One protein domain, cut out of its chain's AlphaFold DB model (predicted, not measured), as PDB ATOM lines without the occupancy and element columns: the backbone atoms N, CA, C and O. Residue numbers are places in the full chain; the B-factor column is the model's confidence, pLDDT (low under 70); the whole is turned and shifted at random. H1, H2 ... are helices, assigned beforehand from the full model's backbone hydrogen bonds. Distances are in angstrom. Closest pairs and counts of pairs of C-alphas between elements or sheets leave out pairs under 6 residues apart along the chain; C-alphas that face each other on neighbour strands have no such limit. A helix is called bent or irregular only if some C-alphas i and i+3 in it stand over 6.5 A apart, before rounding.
ATOM      1  N   ASP A 157      82.042  80.338  87.686       57.88
ATOM      2  CA  ASP A 157      81.831  79.271  88.675       57.88
ATOM      3  C   ASP A 157      83.140  78.518  89.001       57.88
ATOM      4  O   ASP A 157      83.316  78.034  90.114       57.88
ATOM      5  N   ASP A 158      84.116  78.516  88.077       57.16
ATOM      6  CA  ASP A 158      85.407  77.822  88.227       57.16
ATOM      7  C   ASP A 158      86.603  78.803  88.275       57.16
ATOM      8  O   ASP A 158      87.508  78.800  87.439       57.16
ATOM      9  N   MET A 159      86.599  79.705  89.267       58.78
ATOM     10  CA  MET A 159      87.641  80.737  89.471       58.78
ATOM     11  C   MET A 159      89.051  80.176  89.743       58.78
ATOM     12  O   MET A 159      90.024  80.928  89.729       58.78
ATOM     13  N   THR A 160      89.186  78.877  90.005       60.25
ATOM     14  CA  THR A 160      90.453  78.203  90.327       60.25
ATOM     15  C   THR A 160      91.298  77.863  89.098       60.25
ATOM     16  O   THR A 160      92.517  77.779  89.231       60.25
ATOM     17  N   ASN A 161      90.695  77.721  87.910       64.00
ATOM     18  CA  ASN A 161      91.393  77.358  86.664       64.00
ATOM     19  C   ASN A 161      91.368  78.457  85.585       64.00
ATOM     20  O   ASN A 161      91.862  78.252  84.474       64.00
ATOM     21  N   LEU A 162      90.804  79.633  85.882       69.50
ATOM     22  CA  LEU A 162      90.659  80.709  84.905       69.50
ATOM     23  C   LEU A 162      91.992  81.446  84.681       69.50
ATOM     24  O   LEU A 162      92.326  82.402  85.380       69.50
ATOM     25  N   VAL A 163      92.751  81.024  83.668       75.75
ATOM     26  CA  VAL A 163      93.919  81.774  83.183       75.75
ATOM     27  C   VAL A 163      93.431  82.894  82.268       75.75
ATOM     28  O   VAL A 163      92.937  82.635  81.175       75.75
ATOM     29  N   ASN A 164      93.567  84.148  82.705       81.44
ATOM     30  CA  ASN A 164      93.244  85.301  81.866       81.44
ATOM     31  C   ASN A 164      94.214  85.369  80.665       81.44
ATOM     32  O   ASN A 164      95.412  85.566  80.881       81.44
ATOM     33  N   PRO A 165      93.735  85.243  79.410       81.56
ATOM     34  CA  PRO A 165      94.600  85.271  78.230       81.56
ATOM     35  C   PRO A 165      95.071  86.687  77.868       81.56
ATOM     36  O   PRO A 165      95.959  86.850  77.034       81.56
ATOM     37  N   ILE A 166      94.460  87.721  78.457       83.44
ATOM     38  CA  ILE A 166      94.746  89.121  78.146       83.44
ATOM     39  C   ILE A 166      95.907  89.597  79.033       83.44
ATOM     40  O   ILE A 166      95.799  89.500  80.259       83.44
ATOM     41  N   PRO A 167      96.995  90.141  78.456       84.12
ATOM     42  CA  PRO A 167      98.114  90.653  79.238       84.12
ATOM     43  C   PRO A 167      97.688  91.841  80.112       84.12
ATOM     44  O   PRO A 167      96.781  92.599  79.765       84.12
ATOM     45  N   ASP A 168      98.372  92.020  81.243       85.06
ATOM     46  CA  ASP A 168      98.103  93.129  82.158       85.06
ATOM     47  C   ASP A 168      98.429  94.482  81.501       85.06
ATOM     48  O   ASP A 168      99.592  94.828  81.270       85.06
ATOM     49  N   PHE A 169      97.376  95.250  81.223       85.25
ATOM     50  CA  PHE A 169      97.447  96.582  80.633       85.25
ATOM     51  C   PHE A 169      97.351  97.709  81.675       85.25
ATOM     52  O   PHE A 169      97.365  98.869  81.285       85.25
ATOM     53  N   ILE A 170      97.259  97.417  82.980       85.06
ATOM     54  CA  ILE A 170      97.088  98.433  84.034       85.06
ATOM     55  C   ILE A 170      98.434  98.794  84.671       85.06
ATOM     56  O   ILE A 170      98.752  99.979  84.794       85.06
ATOM     57  N   THR A 171      99.239  97.797  85.053       85.25
ATOM     58  CA  THR A 171     100.451  98.026  85.863       85.25
ATOM     59  C   THR A 171     101.585  98.675  85.070       85.25
ATOM     60  O   THR A 171     102.231  99.604  85.552       85.25
ATOM     61  N   TYR A 172     101.839  98.204  83.844       75.25
ATOM     62  CA  TYR A 172     103.034  98.591  83.080       75.25
ATOM     63  C   TYR A 172     102.771  99.530  81.890       75.25
ATOM     64  O   TYR A 172     103.741 100.089  81.382       75.25
ATOM     65  N   ASN A 173     101.512  99.717  81.453       75.50
ATOM     66  CA  ASN A 173     101.070 100.672  80.409       75.50
ATOM     67  C   ASN A 173     102.098 100.924  79.280       75.50
ATOM     68  O   ASN A 173     102.545 102.058  79.068       75.50
ATOM     69  N   ARG A 174     102.520  99.866  78.574       80.50
ATOM     70  CA  ARG A 174     103.661  99.937  77.642       80.50
ATOM     71  C   ARG A 174     103.294 100.600  76.322       80.50
ATOM     72  O   ARG A 174     104.111 101.320  75.750       80.50
ATOM     73  N   THR A 175     102.075 100.373  75.840       86.62
ATOM     74  CA  THR A 175     101.611 100.890  74.551       86.62
ATOM     75  C   THR A 175     100.634 102.057  74.717       86.62
ATOM     76  O   THR A 175     100.008 102.249  75.761       86.62
ATOM     77  N   VAL A 176     100.470 102.869  73.661       89.38
ATOM     78  CA  VAL A 176      99.411 103.900  73.620       89.38
ATOM     79  C   VAL A 176      98.027 103.245  73.708       89.38
ATOM     80  O   VAL A 176      97.117 103.804  74.314       89.38
ATOM     81  N   LEU A 177      97.888 102.039  73.149       89.38
ATOM     82  CA  LEU A 177      96.680 101.232  73.249       89.38
ATOM     83  C   LEU A 177      96.354 100.894  74.712       89.38
ATOM     84  O   LEU A 177      95.208 101.072  75.111       89.38
ATOM     85  N   ASP A 178      97.338 100.490  75.521       89.44
ATOM     86  CA  ASP A 178      97.135 100.165  76.943       89.44
ATOM     87  C   ASP A 178      96.654 101.378  77.739       89.44
ATOM     88  O   ASP A 178      95.697 101.282  78.503       89.44
ATOM     89  N   LYS A 179      97.239 102.556  77.480       90.31
ATOM     90  CA  LYS A 179      96.794 103.813  78.099       90.31
ATOM     91  C   LYS A 179      95.339 104.118  77.757       90.31
ATOM     92  O   LYS A 179      94.560 104.465  78.641       90.31
ATOM     93  N   VAL A 180      94.962 103.980  76.485       90.62
ATOM     94  CA  VAL A 180      93.581 104.208  76.040       90.62
ATOM     95  C   VAL A 180      92.629 103.179  76.643       90.62
ATOM     96  O   VAL A 180      91.587 103.568  77.161       90.62
ATOM     97  N   LYS A 181      92.993 101.891  76.649       89.31
ATOM     98  CA  LYS A 181      92.215 100.823  77.294       89.31
ATOM     99  C   LYS A 181      91.991 101.134  78.769       89.31
ATOM    100  O   LYS A 181      90.849 101.153  79.212       89.31
ATOM    101  N   SER A 182      93.060 101.439  79.499       90.06
ATOM    102  CA  SER A 182      93.007 101.789  80.917       90.06
ATOM    103  C   SER A 182      92.051 102.962  81.161       90.06
ATOM    104  O   SER A 182      91.107 102.837  81.939       90.06
ATOM    105  N   VAL A 183      92.192 104.060  80.408       90.88
ATOM    106  CA  VAL A 183      91.286 105.214  80.517       90.88
ATOM    107  C   VAL A 183      89.835 104.825  80.231       90.88
ATOM    108  O   VAL A 183      88.956 105.191  81.007       90.88
ATOM    109  N   ILE A 184      89.558 104.075  79.161       91.56
ATOM    110  CA  ILE A 184      88.193 103.654  78.804       91.56
ATOM    111  C   ILE A 184      87.583 102.798  79.918       91.56
ATOM    112  O   ILE A 184      86.484 103.101  80.382       91.56
ATOM    113  N   PHE A 185      88.288 101.765  80.385       88.69
ATOM    114  CA  PHE A 185      87.755 100.848  81.389       88.69
ATOM    115  C   PHE A 185      87.523 101.543  82.736       88.69
ATOM    116  O   PHE A 185      86.429 101.417  83.286       88.69
ATOM    117  N   PHE A 186      88.472 102.351  83.222       87.81
ATOM    118  CA  PHE A 186      88.319 103.061  84.499       87.81
ATOM    119  C   PHE A 186      87.295 104.204  84.457       87.81
ATOM    120  O   PHE A 186      86.658 104.496  85.470       87.81
ATOM    121  N   SER A 187      87.119 104.867  83.309       89.31
ATOM    122  CA  SER A 187      86.168 105.983  83.185       89.31
ATOM    123  C   SER A 187      84.741 105.543  82.854       89.31
ATOM    124  O   SER A 187      83.805 106.280  83.165       89.31
ATOM    125  N   SER A 188      84.554 104.354  82.267       89.94
ATOM    126  CA  SER A 188      83.262 103.874  81.756       89.94
ATOM    127  C   SER A 188      82.119 103.991  82.771       89.94
ATOM    128  O   SER A 188      81.079 104.566  82.457       89.94
ATOM    129  N   TYR A 189      82.330 103.547  84.011       87.75
ATOM    130  CA  TYR A 189      81.350 103.655  85.094       87.75
ATOM    131  C   TYR A 189      80.922 105.102  85.349       87.75
ATOM    132  O   TYR A 189      79.739 105.429  85.279       87.75
ATOM    133  N   TRP A 190      81.886 105.993  85.581       90.31
ATOM    134  CA  TRP A 190      81.619 107.396  85.887       90.31
ATOM    135  C   TRP A 190      80.927 108.110  84.727       90.31
ATOM    136  O   TRP A 190      80.019 108.909  84.949       90.31
ATOM    137  N   VAL A 191      81.302 107.778  83.489       92.75
ATOM    138  CA  VAL A 191      80.639 108.292  82.286       92.75
ATOM    139  C   VAL A 191      79.192 107.799  82.212       92.75
ATOM    140  O   VAL A 191      78.295 108.614  82.015       92.75
ATOM    141  N   THR A 192      78.927 106.503  82.421       91.38
ATOM    142  CA  THR A 192      77.545 105.979  82.413       91.38
ATOM    143  C   THR A 192      76.680 106.608  83.503       91.38
ATOM    144  O   THR A 192      75.523 106.941  83.254       91.38
ATOM    145  N   LEU A 193      77.256 106.860  84.679       91.19
ATOM    146  CA  LEU A 193      76.588 107.513  85.799       91.19
ATOM    147  C   LEU A 193      76.273 108.984  85.501       91.19
ATOM    148  O   LEU A 193      75.166 109.447  85.769       91.19
ATOM    149  N   ALA A 194      77.208 109.702  84.871       93.25
ATOM    150  CA  ALA A 194      76.991 111.070  84.410       93.25
ATOM    151  C   ALA A 194      75.899 111.144  83.331       93.25
ATOM    152  O   ALA A 194      75.033 112.017  83.391       93.25
ATOM    153  N   VAL A 195      75.890 110.207  82.376       93.00
ATOM    154  CA  VAL A 195      74.843 110.110  81.344       93.00
ATOM    155  C   VAL A 195      73.482 109.797  81.970       93.00
ATOM    156  O   VAL A 195      72.491 110.431  81.611       93.00
ATOM    157  N   MET A 196      73.424 108.874  82.936       92.25
ATOM    158  CA  MET A 196      72.202 108.547  83.674       92.25
ATOM    159  C   MET A 196      71.656 109.767  84.426       92.25
ATOM    160  O   MET A 196      70.465 110.068  84.330       92.25
ATOM    161  N   PHE A 197      72.531 110.505  85.113       93.75
ATOM    162  CA  PHE A 197      72.171 111.729  85.822       93.75
ATOM    163  C   PHE A 197      71.649 112.807  84.863       93.75
ATOM    164  O   PHE A 197      70.560 113.335  85.074       93.75
ATOM    165  N   LEU A 198      72.365 113.069  83.763       93.44
ATOM    166  CA  LEU A 198      71.962 114.050  82.752       93.44
ATOM    167  C   LEU A 198      70.612 113.684  82.113       93.44
ATOM    168  O   LEU A 198      69.744 114.541  81.931       93.44
ATOM    169  N   SER A 199      70.403 112.401  81.811       91.06
ATOM    170  CA  SER A 199      69.128 111.899  81.290       91.06
ATOM    171  C   SER A 199      67.979 112.110  82.282       91.06
ATOM    172  O   SER A 199      66.860 112.410  81.864       91.06
ATOM    173  N   GLY A 200      68.247 111.996  83.585       91.31
ATOM    174  CA  GLY A 200      67.280 112.256  84.652       91.31
ATOM    175  C   GLY A 200      66.983 113.742  84.891       91.31
ATOM    176  O   GLY A 200      65.881 114.079  85.309       91.31
ATOM    177  N   THR A 201      67.911 114.654  84.587       91.50
ATOM    178  CA  THR A 201      67.687 116.104  84.754       91.50
ATOM    179  C   THR A 201      66.994 116.762  83.561       91.50
ATOM    180  O   THR A 201      66.418 117.838  83.700       91.50
ATOM    181  N   ASN A 202      67.029 116.130  82.383       87.56
ATOM    182  CA  ASN A 202      66.534 116.729  81.138       87.56
ATOM    183  C   ASN A 202      65.000 116.821  81.037       87.56
ATOM    184  O   ASN A 202      64.492 117.564  80.196       87.56
ATOM    185  N   ARG A 203      64.239 116.064  81.838       86.81
ATOM    186  CA  ARG A 203      62.765 116.099  81.851       86.81
ATOM    187  C   ARG A 203      62.243 115.960  83.279       86.81
ATOM    188  O   ARG A 203      62.766 115.169  84.045       86.81
ATOM    189  N   THR A 204      61.164 116.654  83.627       87.69
ATOM    190  CA  THR A 204      60.519 116.544  84.948       87.69
ATOM    191  C   THR A 204      59.394 115.505  84.920       87.69
ATOM    192  O   THR A 204      58.217 115.851  84.838       87.69
ATOM    193  N   THR A 205      59.747 114.218  84.938       93.25
ATOM    194  CA  THR A 205      58.788 113.097  85.003       93.25
ATOM    195  C   THR A 205      59.116 112.161  86.167       93.25
ATOM    196  O   THR A 205      60.242 112.154  86.663       93.25
ATOM    197  N   LEU A 206      58.154 111.330  86.590       90.75
ATOM    198  CA  LEU A 206      58.389 110.311  87.626       90.75
ATOM    199  C   LEU A 206      59.545 109.369  87.240       90.75
ATOM    200  O   LEU A 206      60.392 109.049  88.068       90.75
ATOM    201  N   PHE A 207      59.623 108.981  85.962       89.81
ATOM    202  CA  PHE A 207      60.723 108.166  85.445       89.81
ATOM    203  C   PHE A 207      62.068 108.885  85.560       89.81
ATOM    204  O   PHE A 207      63.045 108.285  85.996       89.81
ATOM    205  N   ALA A 208      62.111 110.178  85.232       90.19
ATOM    206  CA  ALA A 208      63.314 110.995  85.346       90.19
ATOM    207  C   ALA A 208      63.796 111.126  86.801       90.19
ATOM    208  O   ALA A 208      64.989 110.983  87.068       90.19
ATOM    209  N   MET A 209      62.868 111.277  87.754       91.38
ATOM    210  CA  MET A 209      63.181 111.214  89.186       91.38
ATOM    211  C   MET A 209      63.800 109.861  89.570       91.38
ATOM    212  O   MET A 209      64.772 109.832  90.320       91.38
ATOM    213  N   GLY A 210      63.294 108.756  89.012       91.81
ATOM    214  CA  GLY A 210      63.882 107.424  89.170       91.81
ATOM    215  C   GLY A 210      65.345 107.358  88.718       91.81
ATOM    216  O   GLY A 210      66.191 106.905  89.485       91.81
ATOM    217  N   TYR A 211      65.671 107.881  87.529       92.56
ATOM    218  CA  TYR A 211      67.059 107.944  87.037       92.56
ATOM    219  C   TYR A 211      67.981 108.728  87.980       92.56
ATOM    220  O   TYR A 211      69.089 108.276  88.266       92.56
ATOM    221  N   VAL A 212      67.522 109.872  88.497       93.31
ATOM    222  CA  VAL A 212      68.300 110.695  89.438       93.31
ATOM    223  C   VAL A 212      68.516 109.965  90.765       93.31
ATOM    224  O   VAL A 212      69.640 109.925  91.264       93.31
ATOM    225  N   LEU A 213      67.473 109.344  91.325       93.06
ATOM    226  CA  LEU A 213      67.579 108.561  92.560       93.06
ATOM    227  C   LEU A 213      68.546 107.383  92.399       93.06
ATOM    228  O   LEU A 213      69.430 107.208  93.236       93.06
ATOM    229  N   CYS A 214      68.432 106.617  91.310       90.31
ATOM    230  CA  CYS A 214      69.363 105.533  91.002       90.31
ATOM    231  C   CYS A 214      70.802 106.047  90.878       90.31
ATOM    232  O   CYS A 214      71.703 105.465  91.480       90.31
ATOM    233  N   ALA A 215      71.022 107.161  90.172       92.19
ATOM    234  CA  ALA A 215      72.347 107.758  90.047       92.19
ATOM    235  C   ALA A 215      72.938 108.133  91.418       92.19
ATOM    236  O   ALA A 215      74.101 107.840  91.678       92.19
ATOM    237  N   PHE A 216      72.145 108.701  92.333       92.25
ATOM    238  CA  PHE A 216      72.612 108.993  93.692       92.25
ATOM    239  C   PHE A 216      72.928 107.737  94.509       92.25
ATOM    240  O   PHE A 216      73.919 107.732  95.234       92.25
ATOM    241  N   VAL A 217      72.146 106.662  94.371       90.56
ATOM    242  CA  VAL A 217      72.431 105.377  95.037       90.56
ATOM    243  C   VAL A 217      73.760 104.788  94.552       90.56
ATOM    244  O   VAL A 217      74.587 104.383  95.369       90.56
ATOM    245  N   PHE A 218      74.011 104.788  93.240       89.19
ATOM    246  CA  PHE A 218      75.281 104.310  92.680       89.19
ATOM    247  C   PHE A 218      76.461 105.237  93.023       89.19
ATOM    248  O   PHE A 218      77.547 104.753  93.346       89.19
ATOM    249  N   LEU A 219      76.256 106.560  93.046       89.44
ATOM    250  CA  LEU A 219      77.259 107.522  93.523       89.44
ATOM    251  C   LEU A 219      77.618 107.296  94.995       89.44
ATOM    252  O   LEU A 219      78.791 107.384  95.347       89.44
ATOM    253  N   TRP A 220      76.629 106.982  95.837       89.50
ATOM    254  CA  TRP A 220      76.838 106.704  97.257       89.50
ATOM    255  C   TRP A 220      77.672 105.439  97.483       89.50
ATOM    256  O   TRP A 220      78.550 105.431  98.342       89.50
ATOM    257  N   GLN A 221      77.439 104.382  96.695       87.12
ATOM    258  CA  GLN A 221      78.268 103.173  96.740       87.12
ATOM    259  C   GLN A 221      79.699 103.442  96.234       87.12
ATOM    260  O   GLN A 221      80.652 102.854  96.744       87.12
ATOM    261  N   GLY A 222      79.866 104.326  95.244       84.50
ATOM    262  CA  GLY A 222      81.172 104.773  94.757       84.50
ATOM    263  C   GLY A 222      82.063 103.628  94.259       84.50
ATOM    264  O   GLY A 222      81.614 102.729  93.549       84.50
ATOM    265  N   ASN A 223      83.344 103.655  94.641       82.06
ATOM    266  CA  ASN A 223      84.343 102.677  94.192       82.06
ATOM    267  C   ASN A 223      84.180 101.283  94.817       82.06
ATOM    268  O   ASN A 223      84.664 100.305  94.251       82.06
ATOM    269  N   GLU A 224      83.452 101.167  95.930       83.25
ATOM    270  CA  GLU A 224      83.156  99.879  96.575       83.25
ATOM    271  C   GLU A 224      82.326  98.958  95.673       83.25
ATOM    272  O   GLU A 224      82.232  97.756  95.907       83.25
ATOM    273  N   PHE A 225      81.701  99.506  94.627       79.81
ATOM    274  CA  PHE A 225      80.997  98.712  93.630       79.81
ATOM    275  C   PHE A 225      81.939  97.780  92.852       79.81
ATOM    276  O   PHE A 225      81.580  96.631  92.618       79.81
ATOM    277  N   TYR A 226      83.160  98.223  92.522       77.00
ATOM    278  CA  TYR A 226      84.133  97.424  91.761       77.00
ATOM    279  C   TYR A 226      84.690  96.229  92.532       77.00
ATOM    280  O   TYR A 226      85.160  95.270  91.929       77.00
ATOM    281  N   LEU A 227      84.663  96.302  93.863       78.69
ATOM    282  CA  LEU A 227      85.199  95.261  94.738       78.69
ATOM    283  C   LEU A 227      84.212  94.107  94.943       78.69
ATOM    284  O   LEU A 227      84.586  93.057  95.464       78.69
ATOM    285  N   ARG A 228      82.946  94.282  94.544       79.31
ATOM    286  CA  ARG A 228      81.949  93.217  94.642       79.31
ATOM    287  C   ARG A 228      82.227  92.145  93.589       79.31
ATOM    288  O   ARG A 228      82.563  92.475  92.452       79.31
ATOM    289  N   PRO A 229      82.036  90.858  93.923       76.00
ATOM    290  CA  PRO A 229      82.175  89.802  92.935       76.00
ATOM    291  C   PRO A 229      81.155  90.017  91.815       76.00
ATOM    292  O   PRO A 229      79.999  90.378  92.070       76.00
ATOM    293  N   LEU A 230      81.575  89.764  90.575       72.25
ATOM    294  CA  LEU A 230      80.757  90.004  89.387       72.25
ATOM    295  C   LEU A 230      79.402  89.287  89.466       72.25
ATOM    296  O   LEU A 230      78.404  89.824  89.014       72.25
ATOM    297  N   SER A 231      79.330  88.120  90.111       72.00
ATOM    298  CA  SER A 231      78.077  87.385  90.327       72.00
ATOM    299  C   SER A 231      77.045  88.172  91.142       72.00
ATOM    300  O   SER A 231      75.855  88.128  90.836       72.00
ATOM    301  N   THR A 232      77.483  88.930  92.152       76.50
ATOM    302  CA  THR A 232      76.602  89.807  92.939       76.50
ATOM    303  C   THR A 232      76.186  91.034  92.137       76.50
ATOM    304  O   THR A 232      75.035  91.450  92.223       76.50
ATOM    305  N   ILE A 233      77.098  91.594  91.337       75.38
ATOM    306  CA  ILE A 233      76.804  92.734  90.459       75.38
ATOM    307  C   ILE A 233      75.793  92.336  89.383       75.38
ATOM    308  O   ILE A 233      74.784  93.014  89.211       75.38
ATOM    309  N   LEU A 234      76.038  91.215  88.700       74.00
ATOM    310  CA  LEU A 234      75.145  90.677  87.687       74.00
ATOM    311  C   LEU A 234      73.777  90.414  88.298       74.00
ATOM    312  O   LEU A 234      72.832  90.994  87.803       74.00
ATOM    313  N   ARG A 235      73.670  89.704  89.429       75.25
ATOM    314  CA  ARG A 235      72.374  89.458  90.095       75.25
ATOM    315  C   ARG A 235      71.636  90.739  90.515       75.25
ATOM    316  O   ARG A 235      70.414  90.760  90.568       75.25
ATOM    317  N   LEU A 236      72.357  91.815  90.832       72.88
ATOM    318  CA  LEU A 236      71.742  93.105  91.160       72.88
ATOM    319  C   LEU A 236      71.153  93.797  89.918       72.88
ATOM    320  O   LEU A 236      70.162  94.514  90.030       72.88
ATOM    321  N   ILE A 237      71.750  93.578  88.746       69.94
ATOM    322  CA  ILE A 237      71.318  94.142  87.458       69.94
ATOM    323  C   ILE A 237      70.258  93.249  86.797       69.94
ATOM    324  O   ILE A 237      69.263  93.733  86.259       69.94
ATOM    325  N   THR A 238      70.465  91.939  86.846       63.66
ATOM    326  CA  THR A 238      69.598  90.908  86.304       63.66
ATOM    327  C   THR A 238      68.711  90.407  87.432       63.66
ATOM    328  O   THR A 238      69.074  89.496  88.163       63.66
ATOM    329  N   ILE A 239      67.549  91.052  87.600       48.69
ATOM    330  CA  ILE A 239      66.512  90.649  88.565       48.69
ATOM    331  C   ILE A 239      66.171  89.174  88.306       48.69
ATOM    332  O   ILE A 239      65.434  88.869  87.368       48.69
ATOM    333  N   ASN A 240      66.762  88.269  89.085       38.16
ATOM    334  CA  ASN A 240      66.553  86.826  89.033       38.16
ATOM    335  C   ASN A 240      66.720  86.253  90.441       38.16
ATOM    336  O   ASN A 240      67.781  86.511  91.062       38.16
TER     337      ASN A 240
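What this domain is: This is residues 157 to 240 of the 240 residues of the protein "Piezo-type mechanosensitive ion channel component" of Armadillidium vulgare (UniProt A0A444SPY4). H1b and H2 make a helical hairpin, lengthened by H1a, the other arm of bent H1; short H3 folds back near H2's end. Residues 158 to 166 stick out. The printed part has 84 residues, named helices H1, H2, H3 in order and no named strand: all helix, loose, radius of gyration of the C-alphas 16.7 A, spans 47 by 34 by 17 A.

Where its parts are: H1, residues 176 to 201, begins at (99.411, 103.900, 73.620). Assigned as one helix by its hydrogen bonds, it is bent: C-alphas 186, ending H1a, and 189, beginning H1b, are 7.0 A apart. H2, residues 206 to 225, is irregular: C-alphas 220 and 223 are 9.1 A apart. H3, residues 230 to 237, ends at (71.318, 94.142, 87.458).

How they stand to each other: H1b and H2 touch, opposite ways; the closest C-alphas, of Gly 200 and Ala 208, are 4.2 A apart. O i to N i+4 pairs are within hydrogen-bond range throughout H1a, H1b and H3, and 13 of 16 in H2.

The domain as a whole: Both links are tight. pLDDT is under 70 at residues 157 to 162 and 237 to 240.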